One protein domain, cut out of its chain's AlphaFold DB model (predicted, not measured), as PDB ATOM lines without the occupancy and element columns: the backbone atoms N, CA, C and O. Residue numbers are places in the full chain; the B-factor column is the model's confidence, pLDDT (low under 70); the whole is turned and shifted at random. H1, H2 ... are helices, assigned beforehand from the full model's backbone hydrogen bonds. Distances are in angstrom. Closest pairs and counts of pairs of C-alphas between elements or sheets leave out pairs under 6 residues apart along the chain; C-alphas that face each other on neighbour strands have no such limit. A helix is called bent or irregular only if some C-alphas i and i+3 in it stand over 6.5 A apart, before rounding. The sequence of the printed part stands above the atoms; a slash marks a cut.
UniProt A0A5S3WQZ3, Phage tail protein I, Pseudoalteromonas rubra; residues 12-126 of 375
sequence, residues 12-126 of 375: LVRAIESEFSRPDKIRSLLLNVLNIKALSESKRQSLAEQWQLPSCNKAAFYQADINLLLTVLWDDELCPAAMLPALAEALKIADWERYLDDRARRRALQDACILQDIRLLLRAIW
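What this domain is: This is residues 12 to 126 of the 375 residues of the protein "Phage tail protein I" of Pseudoalteromonas rubra (UniProt A0A5S3WQZ3). Four helices, H2, H5, H7 and H6, stand at the corners of a loose square and make the core, with H2 and H5 running one way and H6 and H7 roughly the other. H3 and H4 lie beyond the H2 and H5 side of it, H8 folds back from the end of H7, and residues 12 to 21, with H1, stick out as an arm. The printed part has 115 residues with eight named helices, H1 to H8 in chain order, and no named strand; the class is all helix. It is compact, with a radius of gyration of the C-alphas of 15.4 A, and spans 49 by 36 by 27 A, the arm adding to the length.

Where its parts are: Begin with the longest helix, H7: find C-alpha 102 at (75.077, 176.987, 144.827), and follow residues 102 to 116 over 21.2 A to C-alpha 116 at (71.939, 197.820, 142.562). H6 is residues 81 to 90, 15.3 A long; it is only just irregular, with C-alphas 82 and 85 6.9 A apart. H5 is residues 66 to 74, 13.9 A; H2, residues 25 to 34, and H3, residues 41 to 50, are 14.3 A each. Look for the shorter ones at residues 12 to 19 for H1, 58 to 63 for H4 and 118 to 124 for H8. H1 begins at C-alpha 12, (71.257, 221.316, 130.413).

How they stand to each other: H7 is the hub, touching three helices. At Ala 88 and Leu 109, the closest C-alphas at 6.4 A, H6 touches it at a shallow tilt of 27 degrees, the same way. With residues 106 to 110 alone H7 touches H5, closest at Leu 73 and Arg 106, 6.3 A, at a shallow tilt of 23 degrees, opposite ways. H7 and H8 touch only at the corner, closest at Ile 114 and Leu 121, 5.1 A. Further out, H5 touches H2 at Leu 30 and Leu 69, their closest C-alphas, 6.2 A, at a steep tilt of 49 degrees. The helix packing is mostly aligned, but only just: 2 of 3 pairs are at a shallow tilt. H2 and H6 are near each other. H4 is close to but not clearly touching H2, at Leu 31 and Tyr 62, 7.5 A, and H3, at Ala 48 and Phe 61, 8.0 A. H1 is apart from H2. Every O i to N i+4 pair is within hydrogen-bond range in H1, H2, H3, H4, H7 and H8; H6 has 4 of 6, and H5 1 of 5 beside 6 of 6 O i to N i+3 pairs.

The domain as a whole: The two C-alphas farthest apart, those of Leu 12 and Leu 100, are 49.6 A apart. Without residues 12 to 21, which stand free, the body spans 40 by 29 by 22 A. The printed part has no cut, and the link from H6 to H7, 11 residues, is long. Look at the B-factor column: the mean pLDDT of the printed part is 86.2, and residues 16 to 23 are under 70.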
ATOM      1  N   LEU A  12      71.063 221.701 129.015       79.69
ATOM      2  CA  LEU A  12      71.257 221.316 130.413       79.69
ATOM      3  C   LEU A  12      70.897 219.844 130.662       79.69
ATOM      4  O   LEU A  12      71.637 219.157 131.349       79.69
ATOM      5  N   VAL A  13      69.825 219.323 130.057       75.69
ATOM      6  CA  VAL A  13      69.461 217.896 130.160       75.69
ATOM      7  C   VAL A  13      70.493 217.005 129.464       75.69
ATOM      8  O   VAL A  13      70.842 215.954 129.994       75.69
ATOM      9  N   ARG A  14      71.036 217.435 128.318       75.31
ATOM     10  CA  ARG A  14      72.125 216.715 127.631       75.31
ATOM     11  C   ARG A  14      73.434 216.745 128.428       75.31
ATOM     12  O   ARG A  14      74.142 215.745 128.476       75.31
ATOM     13  N   ALA A  15      73.743 217.867 129.081       76.50
ATOM     14  CA  ALA A  15      74.901 217.984 129.968       76.50
ATOM     15  C   ALA A  15      74.743 217.105 131.221       76.50
ATOM     16  O   ALA A  15      75.653 216.352 131.560       76.50
ATOM     17  N   ILE A  16      73.559 217.108 131.842       68.94
ATOM     18  CA  ILE A  16      73.222 216.208 132.953       68.94
ATOM     19  C   ILE A  16      73.330 214.746 132.508       68.94
ATOM     20  O   ILE A  16      73.899 213.948 133.233       68.94
ATOM     21  N   GLU A  17      72.870 214.368 131.313       64.94
ATOM     22  CA  GLU A  17      73.065 213.002 130.802       64.94
ATOM     23  C   GLU A  17      74.549 212.624 130.679       64.94
ATOM     24  O   GLU A  17      74.919 211.494 130.998       64.94
ATOM     25  N   SER A  18      75.396 213.546 130.216       64.12
ATOM     26  CA  SER A  18      76.832 213.277 130.092       64.12
ATOM     27  C   SER A  18      77.518 213.066 131.446       64.12
ATOM     28  O   SER A  18      78.455 212.273 131.528       64.12
ATOM     29  N   GLU A  19      77.019 213.706 132.509       58.00
ATOM     30  CA  GLU A  19      77.516 213.509 133.875       58.00
ATOM     31  C   GLU A  19      76.897 212.284 134.565       58.00
ATOM     32  O   GLU A  19      77.599 211.505 135.212       58.00
ATOM     33  N   PHE A  20      75.600 212.043 134.365       53.59
ATOM     34  CA  PHE A  20      74.894 210.838 134.800       53.59
ATOM     35  C   PHE A  20      75.093 209.715 133.776       53.59
ATOM     36  O   PHE A  20      74.152 209.196 133.163       53.59
ATOM     37  N   SER A  21      76.361 209.330 133.599       55.00
ATOM     38  CA  SER A  21      76.741 208.129 132.860       55.00
ATOM     39  C   SER A  21      75.963 206.912 133.380       55.00
ATOM     40  O   SER A  21      75.569 206.844 134.548       55.00
ATOM     41  N   ARG A  22      75.668 205.954 132.486       59.41
ATOM     42  CA  ARG A  22      74.960 204.723 132.864       59.41
ATOM     43  C   ARG A  22      75.692 204.104 134.066       59.41
ATOM     44  O   ARG A  22      76.916 203.998 133.992       59.41
ATOM     45  N   PRO A  23      74.997 203.683 135.142       61.84
ATOM     46  CA  PRO A  23      75.606 202.866 136.184       61.84
ATOM     47  C   PRO A  23      75.958 201.494 135.588       61.84
ATOM     48  O   PRO A  23      75.314 200.486 135.836       61.84
ATOM     49  N   ASP A  24      77.005 201.453 134.768       73.38
ATOM     50  CA  ASP A  24      77.453 200.274 134.032       73.38
ATOM     51  C   ASP A  24      78.301 199.360 134.926       73.38
ATOM     52  O   ASP A  24      78.890 198.401 134.436       73.38
ATOM     53  N   LYS A  25      78.355 199.604 136.246       84.31
ATOM     54  CA  LYS A  25      79.094 198.757 137.193       84.31
ATOM     55  C   LYS A  25      78.657 197.299 137.046       84.31
ATOM     56  O   LYS A  25      79.497 196.432 136.835       84.31
ATOM     57  N   ILE A  26      77.353 197.034 137.067       87.50
ATOM     58  CA  ILE A  26      76.806 195.671 136.988       87.50
ATOM     59  C   ILE A  26      77.017 195.084 135.601       87.50
ATOM     60  O   ILE A  26      77.490 193.960 135.464       87.50
ATOM     61  N   ARG A  27      76.760 195.880 134.561       88.44
ATOM     62  CA  ARG A  27      77.015 195.476 133.180       88.44
ATOM     63  C   ARG A  27      78.479 195.084 132.967       88.44
ATOM     64  O   ARG A  27      78.748 194.047 132.371       88.44
ATOM     65  N   SER A  28      79.417 195.880 133.474       88.75
ATOM     66  CA  SER A  28      80.854 195.618 133.389       88.75
ATOM     67  C   SER A  28      81.252 194.362 134.163       88.75
ATOM     68  O   SER A  28      82.009 193.555 133.635       88.75
ATOM     69  N   LEU A  29      80.682 194.139 135.354       90.19
ATOM     70  CA  LEU A  29      80.888 192.914 136.126       90.19
ATOM     71  C   LEU A  29      80.418 191.682 135.345       90.19
ATOM     72  O   LEU A  29      81.199 190.753 135.169       90.19
ATOM     73  N   LEU A  30      79.196 191.693 134.807       90.25
ATOM     74  CA  LEU A  30      78.655 190.563 134.039       90.25
ATOM     75  C   LEU A  30      79.441 190.303 132.744       90.25
ATOM     76  O   LEU A  30      79.682 189.154 132.384       90.25
ATOM     77  N   LEU A  31      79.898 191.354 132.060       90.25
ATOM     78  CA  LEU A  31      80.759 191.219 130.880       90.25
ATOM     79  C   LEU A  31      82.152 190.673 131.229       90.25
ATOM     80  O   LEU A  31      82.730 189.931 130.433       90.25
ATOM     81  N   ASN A  32      82.681 191.018 132.405       89.94
ATOM     82  CA  ASN A  32      83.931 190.456 132.909       89.94
ATOM     83  C   ASN A  32      83.776 188.967 133.233       89.94
ATOM     84  O   ASN A  32      84.669 188.199 132.884       89.94
ATOM     85  N   VAL A  33      82.645 188.556 133.823       88.50
ATOM     86  CA  VAL A  33      82.310 187.136 134.045       88.50
ATOM     87  C   VAL A  33      82.220 186.393 132.715       88.50
ATOM     88  O   VAL A  33      82.854 185.359 132.549       88.50
ATOM     89  N   LEU A  34      81.505 186.955 131.733       87.38
ATOM     90  CA  LEU A  34      81.364 186.354 130.405       87.38
ATOM     91  C   LEU A  34      82.717 186.158 129.696       87.38
ATOM     92  O   LEU A  34      82.857 185.246 128.889       87.38
ATOM     93  N   ASN A  35      83.688 187.044 129.950       87.06
ATOM     94  CA  ASN A  35      85.042 187.017 129.393       87.06
ATOM     95  C   ASN A  35      85.090 186.599 127.908       87.06
ATOM     96  O   ASN A  35      85.687 185.591 127.526       87.06
ATOM     97  N   ILE A  36      84.494 187.423 127.039       83.25
ATOM     98  CA  ILE A  36      84.320 187.126 125.602       83.25
ATOM     99  C   ILE A  36      85.643 186.761 124.900       83.25
ATOM    100  O   ILE A  36      85.644 186.069 123.884       83.25
ATOM    101  N   LYS A  37      86.787 187.242 125.406       84.44
ATOM    102  CA  LYS A  37      88.108 186.950 124.829       84.44
ATOM    103  C   LYS A  37      88.574 185.518 125.098       84.44
ATOM    104  O   LYS A  37      89.303 184.990 124.266       84.44
ATOM    105  N   ALA A  38      88.195 184.934 126.231       85.81
ATOM    106  CA  ALA A  38      88.584 183.580 126.611       85.81
ATOM    107  C   ALA A  38      87.660 182.501 126.019       85.81
ATOM    108  O   ALA A  38      88.048 181.338 125.959       85.81
ATOM    109  N   LEU A  39      86.459 182.875 125.560       86.00
ATOM    110  CA  LEU A  39      85.492 181.935 124.992       86.00
ATOM    111  C   LEU A  39      85.924 181.395 123.620       86.00
ATOM    112  O   LEU A  39      86.296 182.154 122.713       86.00
ATOM    113  N   SER A  40      85.770 180.079 123.441       88.75
ATOM    114  CA  SER A  40      85.933 179.419 122.143       88.75
ATOM    115  C   SER A  40      84.973 180.003 121.100       88.75
ATOM    116  O   SER A  40      83.924 180.569 121.416       88.75
ATOM    117  N   GLU A  41      85.346 179.904 119.825       87.06
ATOM    118  CA  GLU A  41      84.523 180.422 118.727       87.06
ATOM    119  C   GLU A  41      83.165 179.714 118.634       87.06
ATOM    120  O   GLU A  41      82.143 180.381 118.492       87.06
ATOM    121  N   SER A  42      83.135 178.396 118.854       89.38
ATOM    122  CA  SER A  42      81.900 177.606 118.884       89.38
ATOM    123  C   SER A  42      80.951 178.030 120.009       89.38
ATOM    124  O   SER A  42      79.759 178.213 119.768       89.38
ATOM    125  N   LYS A  43      81.461 178.252 121.230       88.00
ATOM    126  CA  LYS A  43      80.631 178.696 122.364       88.00
ATOM    127  C   LYS A  43      80.096 180.111 122.136       88.00
ATOM    128  O   LYS A  43      78.940 180.377 122.447       88.00
ATOM    129  N   ARG A  44      80.894 181.010 121.541       88.62
ATOM    130  CA  ARG A  44      80.427 182.355 121.152       88.62
ATOM    131  C   ARG A  44      79.306 182.292 120.120       88.62
ATOM    132  O   ARG A  44      78.350 183.047 120.247       88.62
ATOM    133  N   GLN A  45      79.408 181.401 119.138       90.25
ATOM    134  CA  GLN A  45      78.359 181.220 118.142       90.25
ATOM    135  C   GLN A  45      77.074 180.663 118.768       90.25
ATOM    136  O   GLN A  45      76.010 181.243 118.579       90.25
ATOM    137  N   SER A  46      77.185 179.628 119.605       89.88
ATOM    138  CA  SER A  46      76.043 179.052 120.325       89.88
ATOM    139  C   SER A  46      75.343 180.073 121.233       89.88
ATOM    140  O   SER A  46      74.119 180.177 121.209       89.88
ATOM    141  N   LEU A  47      76.103 180.887 121.977       89.94
ATOM    142  CA  LEU A  47      75.537 181.960 122.801       89.94
ATOM    143  C   LEU A  47      74.872 183.050 121.956       89.94
ATOM    144  O   LEU A  47      73.807 183.541 122.322       89.94
ATOM    145  N   ALA A  48      75.477 183.433 120.829       90.12
ATOM    146  CA  ALA A  48      74.888 184.420 119.929       90.12
ATOM    147  C   ALA A  48      73.565 183.926 119.327       90.12
ATOM    148  O   ALA A  48      72.620 184.708 119.236       90.12
ATOM    149  N   GLU A  49      73.474 182.642 118.974       92.25
ATOM    150  CA  GLU A  49      72.239 182.006 118.504       92.25
ATOM    151  C   GLU A  49      71.179 181.948 119.613       92.25
ATOM    152  O   GLU A  49      70.046 182.384 119.398       92.25
ATOM    153  N   GLN A  50      71.547 181.509 120.821       90.62
ATOM    154  CA  GLN A  50      70.641 181.455 121.976       90.62
ATOM    155  C   GLN A  50      70.068 182.836 122.325       90.62
ATOM    156  O   GLN A  50      68.895 182.958 122.673       90.62
ATOM    157  N   TRP A  51      70.892 183.880 122.237       91.38
ATOM    158  CA  TRP A  51      70.506 185.263 122.531       91.38
ATOM    159  C   TRP A  51      69.933 186.010 121.321       91.38
ATOM    160  O   TRP A  51      69.617 187.192 121.441       91.38
ATOM    161  N   GLN A  52      69.808 185.342 120.167       91.62
ATOM    162  CA  GLN A  52      69.312 185.917 118.912       91.62
ATOM    163  C   GLN A  52      70.051 187.209 118.512       91.62
ATOM    164  O   GLN A  52      69.451 188.187 118.060       91.62
ATOM    165  N   LEU A  53      71.374 187.237 118.699       89.31
ATOM    166  CA  LEU A  53      72.201 188.398 118.377       89.31
ATOM    167  C   LEU A  53      72.433 188.525 116.861       89.31
ATOM    168  O   LEU A  53      72.634 187.525 116.174       89.31
ATOM    169  N   PRO A  54      72.522 189.758 116.327       85.12
ATOM    170  CA  PRO A  54      72.708 189.992 114.893       85.12
ATOM    171  C   PRO A  54      74.100 189.592 114.378       85.12
ATOM    172  O   PRO A  54      74.305 189.475 113.174       85.12
ATOM    173  N   SER A  55      75.092 189.434 115.263       85.00
ATOM    174  CA  SER A  55      76.435 188.972 114.894       85.00
ATOM    175  C   SER A  55      77.166 188.353 116.087       85.00
ATOM    176  O   SER A  55      76.891 188.692 117.235       85.00
ATOM    177  N   CYS A  56      78.174 187.520 115.811       82.94
ATOM    178  CA  CYS A  56      79.066 186.927 116.822       82.94
ATOM    179  C   CYS A  56      80.210 187.871 117.258       82.94
ATOM    180  O   CYS A  56      81.175 187.456 117.910       82.94
ATOM    181  N   ASN A  57      80.139 189.148 116.874       84.94
ATOM    182  CA  ASN A  57      81.173 190.132 117.163       84.94
ATOM    183  C   ASN A  57      81.107 190.594 118.621       84.94
ATOM    184  O   ASN A  57      80.034 190.737 119.199       84.94
ATOM    185  N   LYS A  58      82.266 190.951 119.193       83.19
ATOM    186  CA  LYS A  58      82.362 191.500 120.562       83.19
ATOM    187  C   LYS A  58      81.399 192.669 120.789       83.19
ATOM    188  O   LYS A  58      80.778 192.750 121.840       83.19
ATOM    189  N   ALA A  59      81.259 193.548 119.795       84.88
ATOM    190  CA  ALA A  59      80.364 194.700 119.859       84.88
ATOM    191  C   ALA A  59      78.894 194.306 120.090       84.88
ATOM    192  O   ALA A  59      78.216 194.981 120.857       84.88
ATOM    193  N   ALA A  60      78.428 193.198 119.502       84.88
ATOM    194  CA  ALA A  60      77.060 192.721 119.694       84.88
ATOM    195  C   ALA A  60      76.822 192.264 121.140       84.88
ATOM    196  O   ALA A  60      75.847 192.678 121.760       84.88
ATOM    197  N   PHE A  61      77.762 191.520 121.732       85.06
ATOM    198  CA  PHE A  61      77.694 191.141 123.150       85.06
ATOM    199  C   PHE A  61      77.757 192.357 124.087       85.06
ATOM    200  O   PHE A  61      77.004 192.437 125.054       85.06
ATOM    201  N   TYR A  62      78.588 193.358 123.771       84.94
ATOM    202  CA  TYR A  62      78.628 194.624 124.515       84.94
ATOM    203  C   TYR A  62      77.357 195.465 124.380       84.94
ATOM    204  O   TYR A  62      77.165 196.378 125.185       84.94
ATOM    205  N   GLN A  63      76.487 195.173 123.415       83.44
ATOM    206  CA  GLN A  63      75.192 195.832 123.212       83.44
ATOM    207  C   GLN A  63      74.000 194.969 123.655       83.44
ATOM    208  O   GLN A  63      72.888 195.482 123.709       83.44
ATOM    209  N   ALA A  64      74.226 193.706 124.034       85.19
ATOM    210  CA  ALA A  64      73.177 192.778 124.452       85.19
ATOM    211  C   ALA A  64      72.369 193.297 125.652       85.19
ATOM    212  O   ALA A  64      72.896 194.022 126.507       85.19
ATOM    213  N   ASP A  65      71.096 192.906 125.739       85.19
ATOM    214  CA  ASP A  65      70.245 193.299 126.860       85.19
ATOM    215  C   ASP A  65      70.804 192.768 128.188       85.19
ATOM    216  O   ASP A  65      71.376 191.679 128.270       85.19
ATOM    217  N   ILE A  66      70.653 193.554 129.250       85.12
ATOM    218  CA  ILE A  66      71.173 193.204 130.574       85.12
ATOM    219  C   ILE A  66      70.483 191.956 131.144       85.12
ATOM    220  O   ILE A  66      71.124 191.177 131.841       85.12
ATOM    221  N   ASN A  67      69.224 191.709 130.768       85.94
ATOM    222  CA  ASN A  67      68.498 190.491 131.134       85.94
ATOM    223  C   ASN A  67      69.174 189.233 130.573       85.94
ATOM    224  O   ASN A  67      69.270 188.225 131.267       85.94
ATOM    225  N   LEU A  68      69.709 189.306 129.349       88.56
ATOM    226  CA  LEU A  68      70.470 188.209 128.751       88.56
ATOM    227  C   LEU A  68      71.798 188.015 129.486       88.56
ATOM    228  O   LEU A  68      72.169 186.890 129.805       88.56
ATOM    229  N   LEU A  69      72.474 189.107 129.857       89.31
ATOM    230  CA  LEU A  69      73.708 189.036 130.647       89.31
ATOM    231  C   LEU A  69      73.496 188.412 132.036       89.31
ATOM    232  O   LEU A  69      74.399 187.745 132.530       89.31
ATOM    233  N   LEU A  70      72.323 188.569 132.659       90.50
ATOM    234  CA  LEU A  70      72.015 187.894 133.927       90.50
ATOM    235  C   LEU A  70      71.968 186.368 133.790       90.50
ATOM    236  O   LEU A  70      72.267 185.670 134.757       90.50
ATOM    237  N   THR A  71      71.640 185.836 132.606       90.00
ATOM    238  CA  THR A  71      71.613 184.379 132.377       90.00
ATOM    239  C   THR A  71      72.999 183.742 132.517       90.00
ATOM    240  O   THR A  71      73.096 182.577 132.885       90.00
ATOM    241  N   VAL A  72      74.071 184.526 132.340       91.25
ATOM    242  CA  VAL A  72      75.466 184.089 132.521       91.25
ATOM    243  C   VAL A  72      75.736 183.604 133.947       91.25
ATOM    244  O   VAL A  72      76.524 182.685 134.134       91.25
ATOM    245  N   LEU A  73      75.059 184.169 134.956       91.69
ATOM    246  CA  LEU A  73      75.204 183.736 136.351       91.69
ATOM    247  C   LEU A  73      74.711 182.301 136.584       91.69
ATOM    248  O   LEU A  73      75.092 181.685 137.575       91.69
ATOM    249  N   TRP A  74      73.848 181.792 135.702       90.56
ATOM    250  CA  TRP A  74      73.230 180.473 135.815       90.56
ATOM    251  C   TRP A  74      73.952 179.386 135.011       90.56
ATOM    252  O   TRP A  74      73.694 178.212 135.260       90.56
ATOM    253  N   ASP A  75      74.851 179.751 134.091       90.00
ATOM    254  CA  ASP A  75      75.656 178.798 133.317       90.00
ATOM    255  C   ASP A  75      76.896 178.378 134.128       90.00
ATOM    256  O   ASP A  75      77.728 179.212 134.493       90.00
ATOM    257  N   ASP A  76      77.015 177.078 134.411       88.62
ATOM    258  CA  ASP A  76      78.130 176.488 135.160       88.62
ATOM    259  C   ASP A  76      79.485 176.673 134.469       88.62
ATOM    260  O   ASP A  76      80.505 176.828 135.146       88.62
ATOM    261  N   GLU A  77      79.508 176.677 133.134       86.44
ATOM    262  CA  GLU A  77      80.744 176.823 132.363       86.44
ATOM    263  C   GLU A  77      81.242 178.270 132.370       86.44
ATOM    264  O   GLU A  77      82.448 178.517 132.412       86.44
ATOM    265  N   LEU A  78      80.316 179.232 132.320       87.00
ATOM    266  CA  LEU A  78      80.645 180.659 132.296       87.00
ATOM    267  C   LEU A  78      80.906 181.205 133.703       87.00
ATOM    268  O   LEU A  78      81.786 182.046 133.888       87.00
ATOM    269  N   CYS A  79      80.155 180.730 134.696       89.19
ATOM    270  CA  CYS A  79      80.258 181.151 136.088       89.19
ATOM    271  C   CYS A  79      80.475 179.934 137.009       89.19
ATOM    272  O   CYS A  79      79.534 179.459 137.663       89.19
ATOM    273  N   PRO A  80      81.721 179.424 137.096       90.44
ATOM    274  CA  PRO A  80      82.047 178.316 137.984       90.44
ATOM    275  C   PRO A  80      81.852 178.708 139.454       90.44
ATOM    276  O   PRO A  80      82.059 179.864 139.835       90.44
ATOM    277  N   ALA A  81      81.531 177.730 140.308       88.75
ATOM    278  CA  ALA A  81      81.234 177.949 141.730       88.75
ATOM    279  C   ALA A  81      82.341 178.716 142.486       88.75
ATOM    280  O   ALA A  81      82.054 179.517 143.375       88.75
ATOM    281  N   ALA A  82      83.605 178.549 142.078       89.19
ATOM    282  CA  ALA A  82      84.755 179.258 142.643       89.19
ATOM    283  C   ALA A  82      84.713 180.787 142.446       89.19
ATOM    284  O   ALA A  82      85.357 181.520 143.194       89.19
ATOM    285  N   MET A  83      83.966 181.285 141.456       91.38
ATOM    286  CA  MET A  83      83.841 182.715 141.159       91.38
ATOM    287  C   MET A  83      82.756 183.404 142.000       91.38
ATOM    288  O   MET A  83      82.799 184.621 142.183       91.38
ATOM    289  N   LEU A  84      81.797 182.642 142.541       92.19
ATOM    290  CA  LEU A  84      80.641 183.186 143.262       92.19
ATOM    291  C   LEU A  84      81.032 184.043 144.485       92.19
ATOM    292  O   LEU A  84      80.469 185.130 144.621       92.19
ATOM    293  N   PRO A  85      82.010 183.654 145.335       92.38
ATOM    294  CA  PRO A  85      82.419 184.475 146.478       92.38
ATOM    295  C   PRO A  85      83.027 185.824 146.068       92.38
ATOM    296  O   PRO A  85      82.710 186.849 146.663       92.38
ATOM    297  N   ALA A  86      83.846 185.848 145.008       91.94
ATOM    298  CA  ALA A  86      84.452 187.084 144.505       91.94
ATOM    299  C   ALA A  86      83.392 188.057 143.955       91.94
ATOM    300  O   ALA A  86      83.486 189.273 144.141       91.94
ATOM    301  N   LEU A  87      82.349 187.529 143.307       92.00
ATOM    302  CA  LEU A  87      81.208 188.331 142.857       92.00
ATOM    303  C   LEU A  87      80.374 188.849 144.034       92.00
ATOM    304  O   LEU A  87      79.943 190.003 144.009       92.00
ATOM    305  N   ALA A  88      80.184 188.034 145.073       92.75
ATOM    306  CA  ALA A  88      79.465 188.434 146.278       92.75
ATOM    307  C   ALA A  88      80.170 189.592 147.000       92.75
ATOM    308  O   ALA A  88      79.512 190.549 147.411       92.75
ATOM    309  N   GLU A  89      81.504 189.558 147.071       92.38
ATOM    310  CA  GLU A  89      82.319 190.648 147.615       92.38
ATOM    311  C   GLU A  89      82.193 191.927 146.768       92.38
ATOM    312  O   GLU A  89      81.928 193.011 147.299       92.38
ATOM    313  N   ALA A  90      82.276 191.815 145.437       90.44
ATOM    314  CA  ALA A  90      82.134 192.956 144.524       90.44
ATOM    315  C   ALA A  90      80.750 193.641 144.609       90.44
ATOM    316  O   ALA A  90      80.626 194.867 144.423       90.44
ATOM    317  N   LEU A  91      79.714 192.848 144.897       90.69
ATOM    318  CA  LEU A  91      78.335 193.287 145.110       90.69
ATOM    319  C   LEU A  91      78.031 193.622 146.578       90.69
ATOM    320  O   LEU A  91      76.947 194.129 146.846       90.69
ATOM    321  N   LYS A  92      78.968 193.429 147.515       91.81
ATOM    322  CA  LYS A  92      78.784 193.695 148.953       91.81
ATOM    323  C   LYS A  92      77.558 192.985 149.549       91.81
ATOM    324  O   LYS A  92      76.775 193.600 150.274       91.81
ATOM    325  N   ILE A  93      77.368 191.708 149.219       90.12
ATOM    326  CA  ILE A  93      76.261 190.905 149.760       90.12
ATOM    327  C   ILE A  93      76.550 190.569 151.228       90.12
ATOM    328  O   ILE A  93      77.584 189.984 151.541       90.12
ATOM    329  N   ALA A  94      75.637 190.950 152.123       86.50
ATOM    330  CA  ALA A  94      75.700 190.582 153.534       86.50
ATOM    331  C   ALA A  94      75.322 189.104 153.735       86.50
ATOM    332  O   ALA A  94      74.545 188.551 152.958       86.50
ATOM    333  N   ASP A  95      75.859 188.478 154.785       86.25
ATOM    334  CA  ASP A  95      75.514 187.112 155.207       86.25
ATOM    335  C   ASP A  95      75.668 186.037 154.113       86.25
ATOM    336  O   ASP A  95      74.898 185.077 154.051       86.25
ATOM    337  N   TRP A  96      76.684 186.164 153.249       88.62
ATOM    338  CA  TRP A  96      76.941 185.223 152.149       88.62
ATOM    339  C   TRP A  96      77.055 183.757 152.604       88.62
ATOM    340  O   TRP A  96      76.610 182.844 151.908       88.62
ATOM    341  N   GLU A  97      77.599 183.528 153.801       86.25
ATOM    342  CA  GLU A  97      77.779 182.197 154.396       86.25
ATOM    343  C   GLU A  97      76.456 181.476 154.699       86.25
ATOM    344  O   GLU A  97      76.434 180.251 154.804       86.25
ATOM    345  N   ARG A  98      75.334 182.207 154.785       86.94
ATOM    346  CA  ARG A  98      74.003 181.626 155.012       86.94
ATOM    347  C   ARG A  98      73.539 180.747 153.847       86.94
ATOM    348  O   ARG A  98      72.699 179.868 154.036       86.94
ATOM    349  N   TYR A  99      74.061 180.981 152.644       85.44
ATOM    350  CA  TYR A  99      73.691 180.232 151.448       85.44
ATOM    351  C   TYR A  99      74.591 178.998 151.293       85.44
ATOM    352  O   TYR A  99      75.752 179.100 150.881       85.44
ATOM    353  N   LEU A 100      74.043 177.825 151.620       81.44
ATOM    354  CA  LEU A 100      74.730 176.535 151.491       81.44
ATOM    355  C   LEU A 100      74.707 176.019 150.046       81.44
ATOM    356  O   LEU A 100      75.729 175.562 149.543       81.44
ATOM    357  N   ASP A 101      73.567 176.169 149.371       87.81
ATOM    358  CA  ASP A 101      73.363 175.677 148.010       87.81
ATOM    359  C   ASP A 101      73.881 176.667 146.959       87.81
ATOM    360  O   ASP A 101      73.567 177.864 146.996       87.81
ATOM    361  N   ASP A 102      74.577 176.163 145.939       88.75
ATOM    362  CA  ASP A 102      75.077 176.987 144.827       88.75
ATOM    363  C   ASP A 102      73.945 177.682 144.059       88.75
ATOM    364  O   ASP A 102      74.077 178.829 143.622       88.75
ATOM    365  N   ARG A 103      72.776 177.036 143.969       88.56
ATOM    366  CA  ARG A 103      71.576 177.635 143.376       88.56
ATOM    367  C   ARG A 103      71.099 178.858 144.165       88.56
ATOM    368  O   ARG A 103      70.746 179.872 143.565       88.56
ATOM    369  N   ALA A 104      71.107 178.773 145.496       88.06
ATOM    370  CA  ALA A 104      70.710 179.871 146.373       88.06
ATOM    371  C   ALA A 104      71.730 181.021 146.322       88.06
ATOM    372  O   ALA A 104      71.344 182.188 146.267       88.06
ATOM    373  N   ARG A 105      73.026 180.702 146.230       91.88
ATOM    374  CA  ARG A 105      74.106 181.682 146.018       91.88
ATOM    375  C   ARG A 105      73.939 182.460 144.716       91.88
ATOM    376  O   ARG A 105      73.987 183.689 144.715       91.88
ATOM    377  N   ARG A 106      73.703 181.761 143.603       93.00
ATOM    378  CA  ARG A 106      73.452 182.389 142.293       93.00
ATOM    379  C   ARG A 106      72.207 183.263 142.301       93.00
ATOM    380  O   ARG A 106      72.230 184.358 141.742       93.00
ATOM    381  N   ARG A 107      71.155 182.824 142.993       90.94
ATOM    382  CA  ARG A 107      69.942 183.618 143.208       90.94
ATOM    383  C   ARG A 107      70.241 184.915 143.961       90.94
ATOM    384  O   ARG A 107      69.864 185.982 143.489       90.94
ATOM    385  N   ALA A 108      70.969 184.843 145.074       91.38
ATOM    386  CA  ALA A 108      71.350 186.020 145.852       91.38
ATOM    387  C   ALA A 108      72.206 187.008 145.035       91.38
ATOM    388  O   ALA A 108      71.992 188.218 145.108       91.38
ATOM    389  N   LEU A 109      73.129 186.506 144.204       93.44
ATOM    390  CA  LEU A 109      73.909 187.331 143.271       93.44
ATOM    391  C   LEU A 109      73.029 188.021 142.228       93.44
ATOM    392  O   LEU A 109      73.227 189.204 141.948       93.44
ATOM    393  N   GLN A 110      72.066 187.298 141.653       93.12
ATOM    394  CA  GLN A 110      71.120 187.861 140.696       93.12
ATOM    395  C   GLN A 110      70.275 188.960 141.347       93.12
ATOM    396  O   GLN A 110      70.189 190.061 140.805       93.12
ATOM    397  N   ASP A 111      69.714 188.703 142.526       92.12
ATOM    398  CA  ASP A 111      68.907 189.674 143.263       92.12
ATOM    399  C   ASP A 111      69.738 190.922 143.629       92.12
ATOM    400  O   ASP A 111      69.273 192.047 143.451       92.12
ATOM    401  N   ALA A 112      71.000 190.758 144.042       91.81
ATOM    402  CA  ALA A 112      71.907 191.874 144.319       91.81
ATOM    403  C   ALA A 112      72.257 192.691 143.060       91.81
ATOM    404  O   ALA A 112      72.284 193.923 143.120       91.81
ATOM    405  N   CYS A 113      72.480 192.027 141.917       91.44
ATOM    406  CA  CYS A 113      72.639 192.697 140.623       91.44
ATOM    407  C   CYS A 113      71.390 193.516 140.266       91.44
ATOM    408  O   CYS A 113      71.494 194.629 139.764       91.44
ATOM    409  N   ILE A 114      70.197 192.992 140.529       91.56
ATOM    410  CA  ILE A 114      68.949 193.688 140.203       91.56
ATOM    411  C   ILE A 114      68.737 194.886 141.134       91.56
ATOM    412  O   ILE A 114      68.415 195.973 140.667       91.56
ATOM    413  N   LEU A 115      68.972 194.729 142.438       90.50
ATOM    414  CA  LEU A 115      68.762 195.791 143.429       90.50
ATOM    415  C   LEU A 115      69.729 196.978 143.277       90.50
ATOM    416  O   LEU A 115      69.371 198.100 143.629       90.50
ATOM    417  N   GLN A 116      70.940 196.758 142.755       89.25
ATOM    418  CA  GLN A 116      71.939 197.820 142.562       89.25
ATOM    419  C   GLN A 116      71.766 198.617 141.257       89.25
ATOM    420  O   GLN A 116      72.404 199.662 141.108       89.25
ATOM    421  N   ASP A 117      70.917 198.172 140.324       87.06
ATOM    422  CA  ASP A 117      70.596 198.897 139.087       87.06
ATOM    423  C   ASP A 117      69.092 199.176 139.001       87.06
ATOM    424  O   ASP A 117      68.275 198.299 138.731       87.06
ATOM    425  N   ILE A 118      68.724 200.449 139.167       84.56
ATOM    426  CA  ILE A 118      67.327 200.896 139.171       84.56
ATOM    427  C   ILE A 118      66.570 200.566 137.876       84.56
ATOM    428  O   ILE A 118      65.367 200.312 137.914       84.56
ATOM    429  N   ARG A 119      67.235 200.557 136.715       82.88
ATOM    430  CA  ARG A 119      66.561 200.259 135.438       82.88
ATOM    431  C   ARG A 119      66.260 198.785 135.314       82.88
ATOM    432  O   ARG A 119      65.195 198.419 134.817       82.88
ATOM    433  N   LEU A 120      67.213 197.969 135.746       86.44
ATOM    434  CA  LEU A 120      67.047 196.532 135.809       86.44
ATOM    435  C   LEU A 120      65.947 196.177 136.813       86.44
ATOM    436  O   LEU A 120      65.043 195.427 136.462       86.44
ATOM    437  N   LEU A 121      65.955 196.798 137.995       89.50
ATOM    438  CA  LEU A 121      64.925 196.628 139.018       89.50
ATOM    439  C   LEU A 121      63.517 196.907 138.481       89.50
ATOM    440  O   LEU A 121      62.642 196.055 138.599       89.50
ATOM    441  N   LEU A 122      63.296 198.056 137.835       89.00
ATOM    442  CA  LEU A 122      61.974 198.424 137.306       89.00
ATOM    443  C   LEU A 122      61.433 197.426 136.274       89.00
ATOM    444  O   LEU A 122      60.225 197.215 136.204       89.00
ATOM    445  N   ARG A 123      62.315 196.807 135.481       87.12
ATOM    446  CA  ARG A 123      61.932 195.748 134.534       87.12
ATOM    447  C   ARG A 123      61.692 194.416 135.244       87.12
ATOM    448  O   ARG A 123      60.721 193.737 134.940       87.12
ATOM    449  N   ALA A 124      62.564 194.064 136.184       90.81
ATOM    450  CA  ALA A 124      62.561 192.781 136.876       90.81
ATOM    451  C   ALA A 124      61.401 192.618 137.868       90.81
ATOM    452  O   ALA A 124      60.972 191.494 138.095       90.81
ATOM    453  N   ILE A 125      60.876 193.706 138.447       92.69
ATOM    454  CA  ILE A 125      59.795 193.641 139.449       92.69
ATOM    455  C   ILE A 125      58.537 192.946 138.908       92.69
ATOM    456  O   ILE A 125      57.860 192.268 139.672       92.69
ATOM    457  N   TRP A 126      58.230 193.087 137.617       92.06
ATOM    458  CA  TRP A 126      57.032 192.496 137.003       92.06
ATOM    459  C   TRP A 126      57.225 191.060 136.508       92.06
ATOM    460  O   TRP A 126      56.251 190.413 136.136       92.06
TER     461      TRP A 126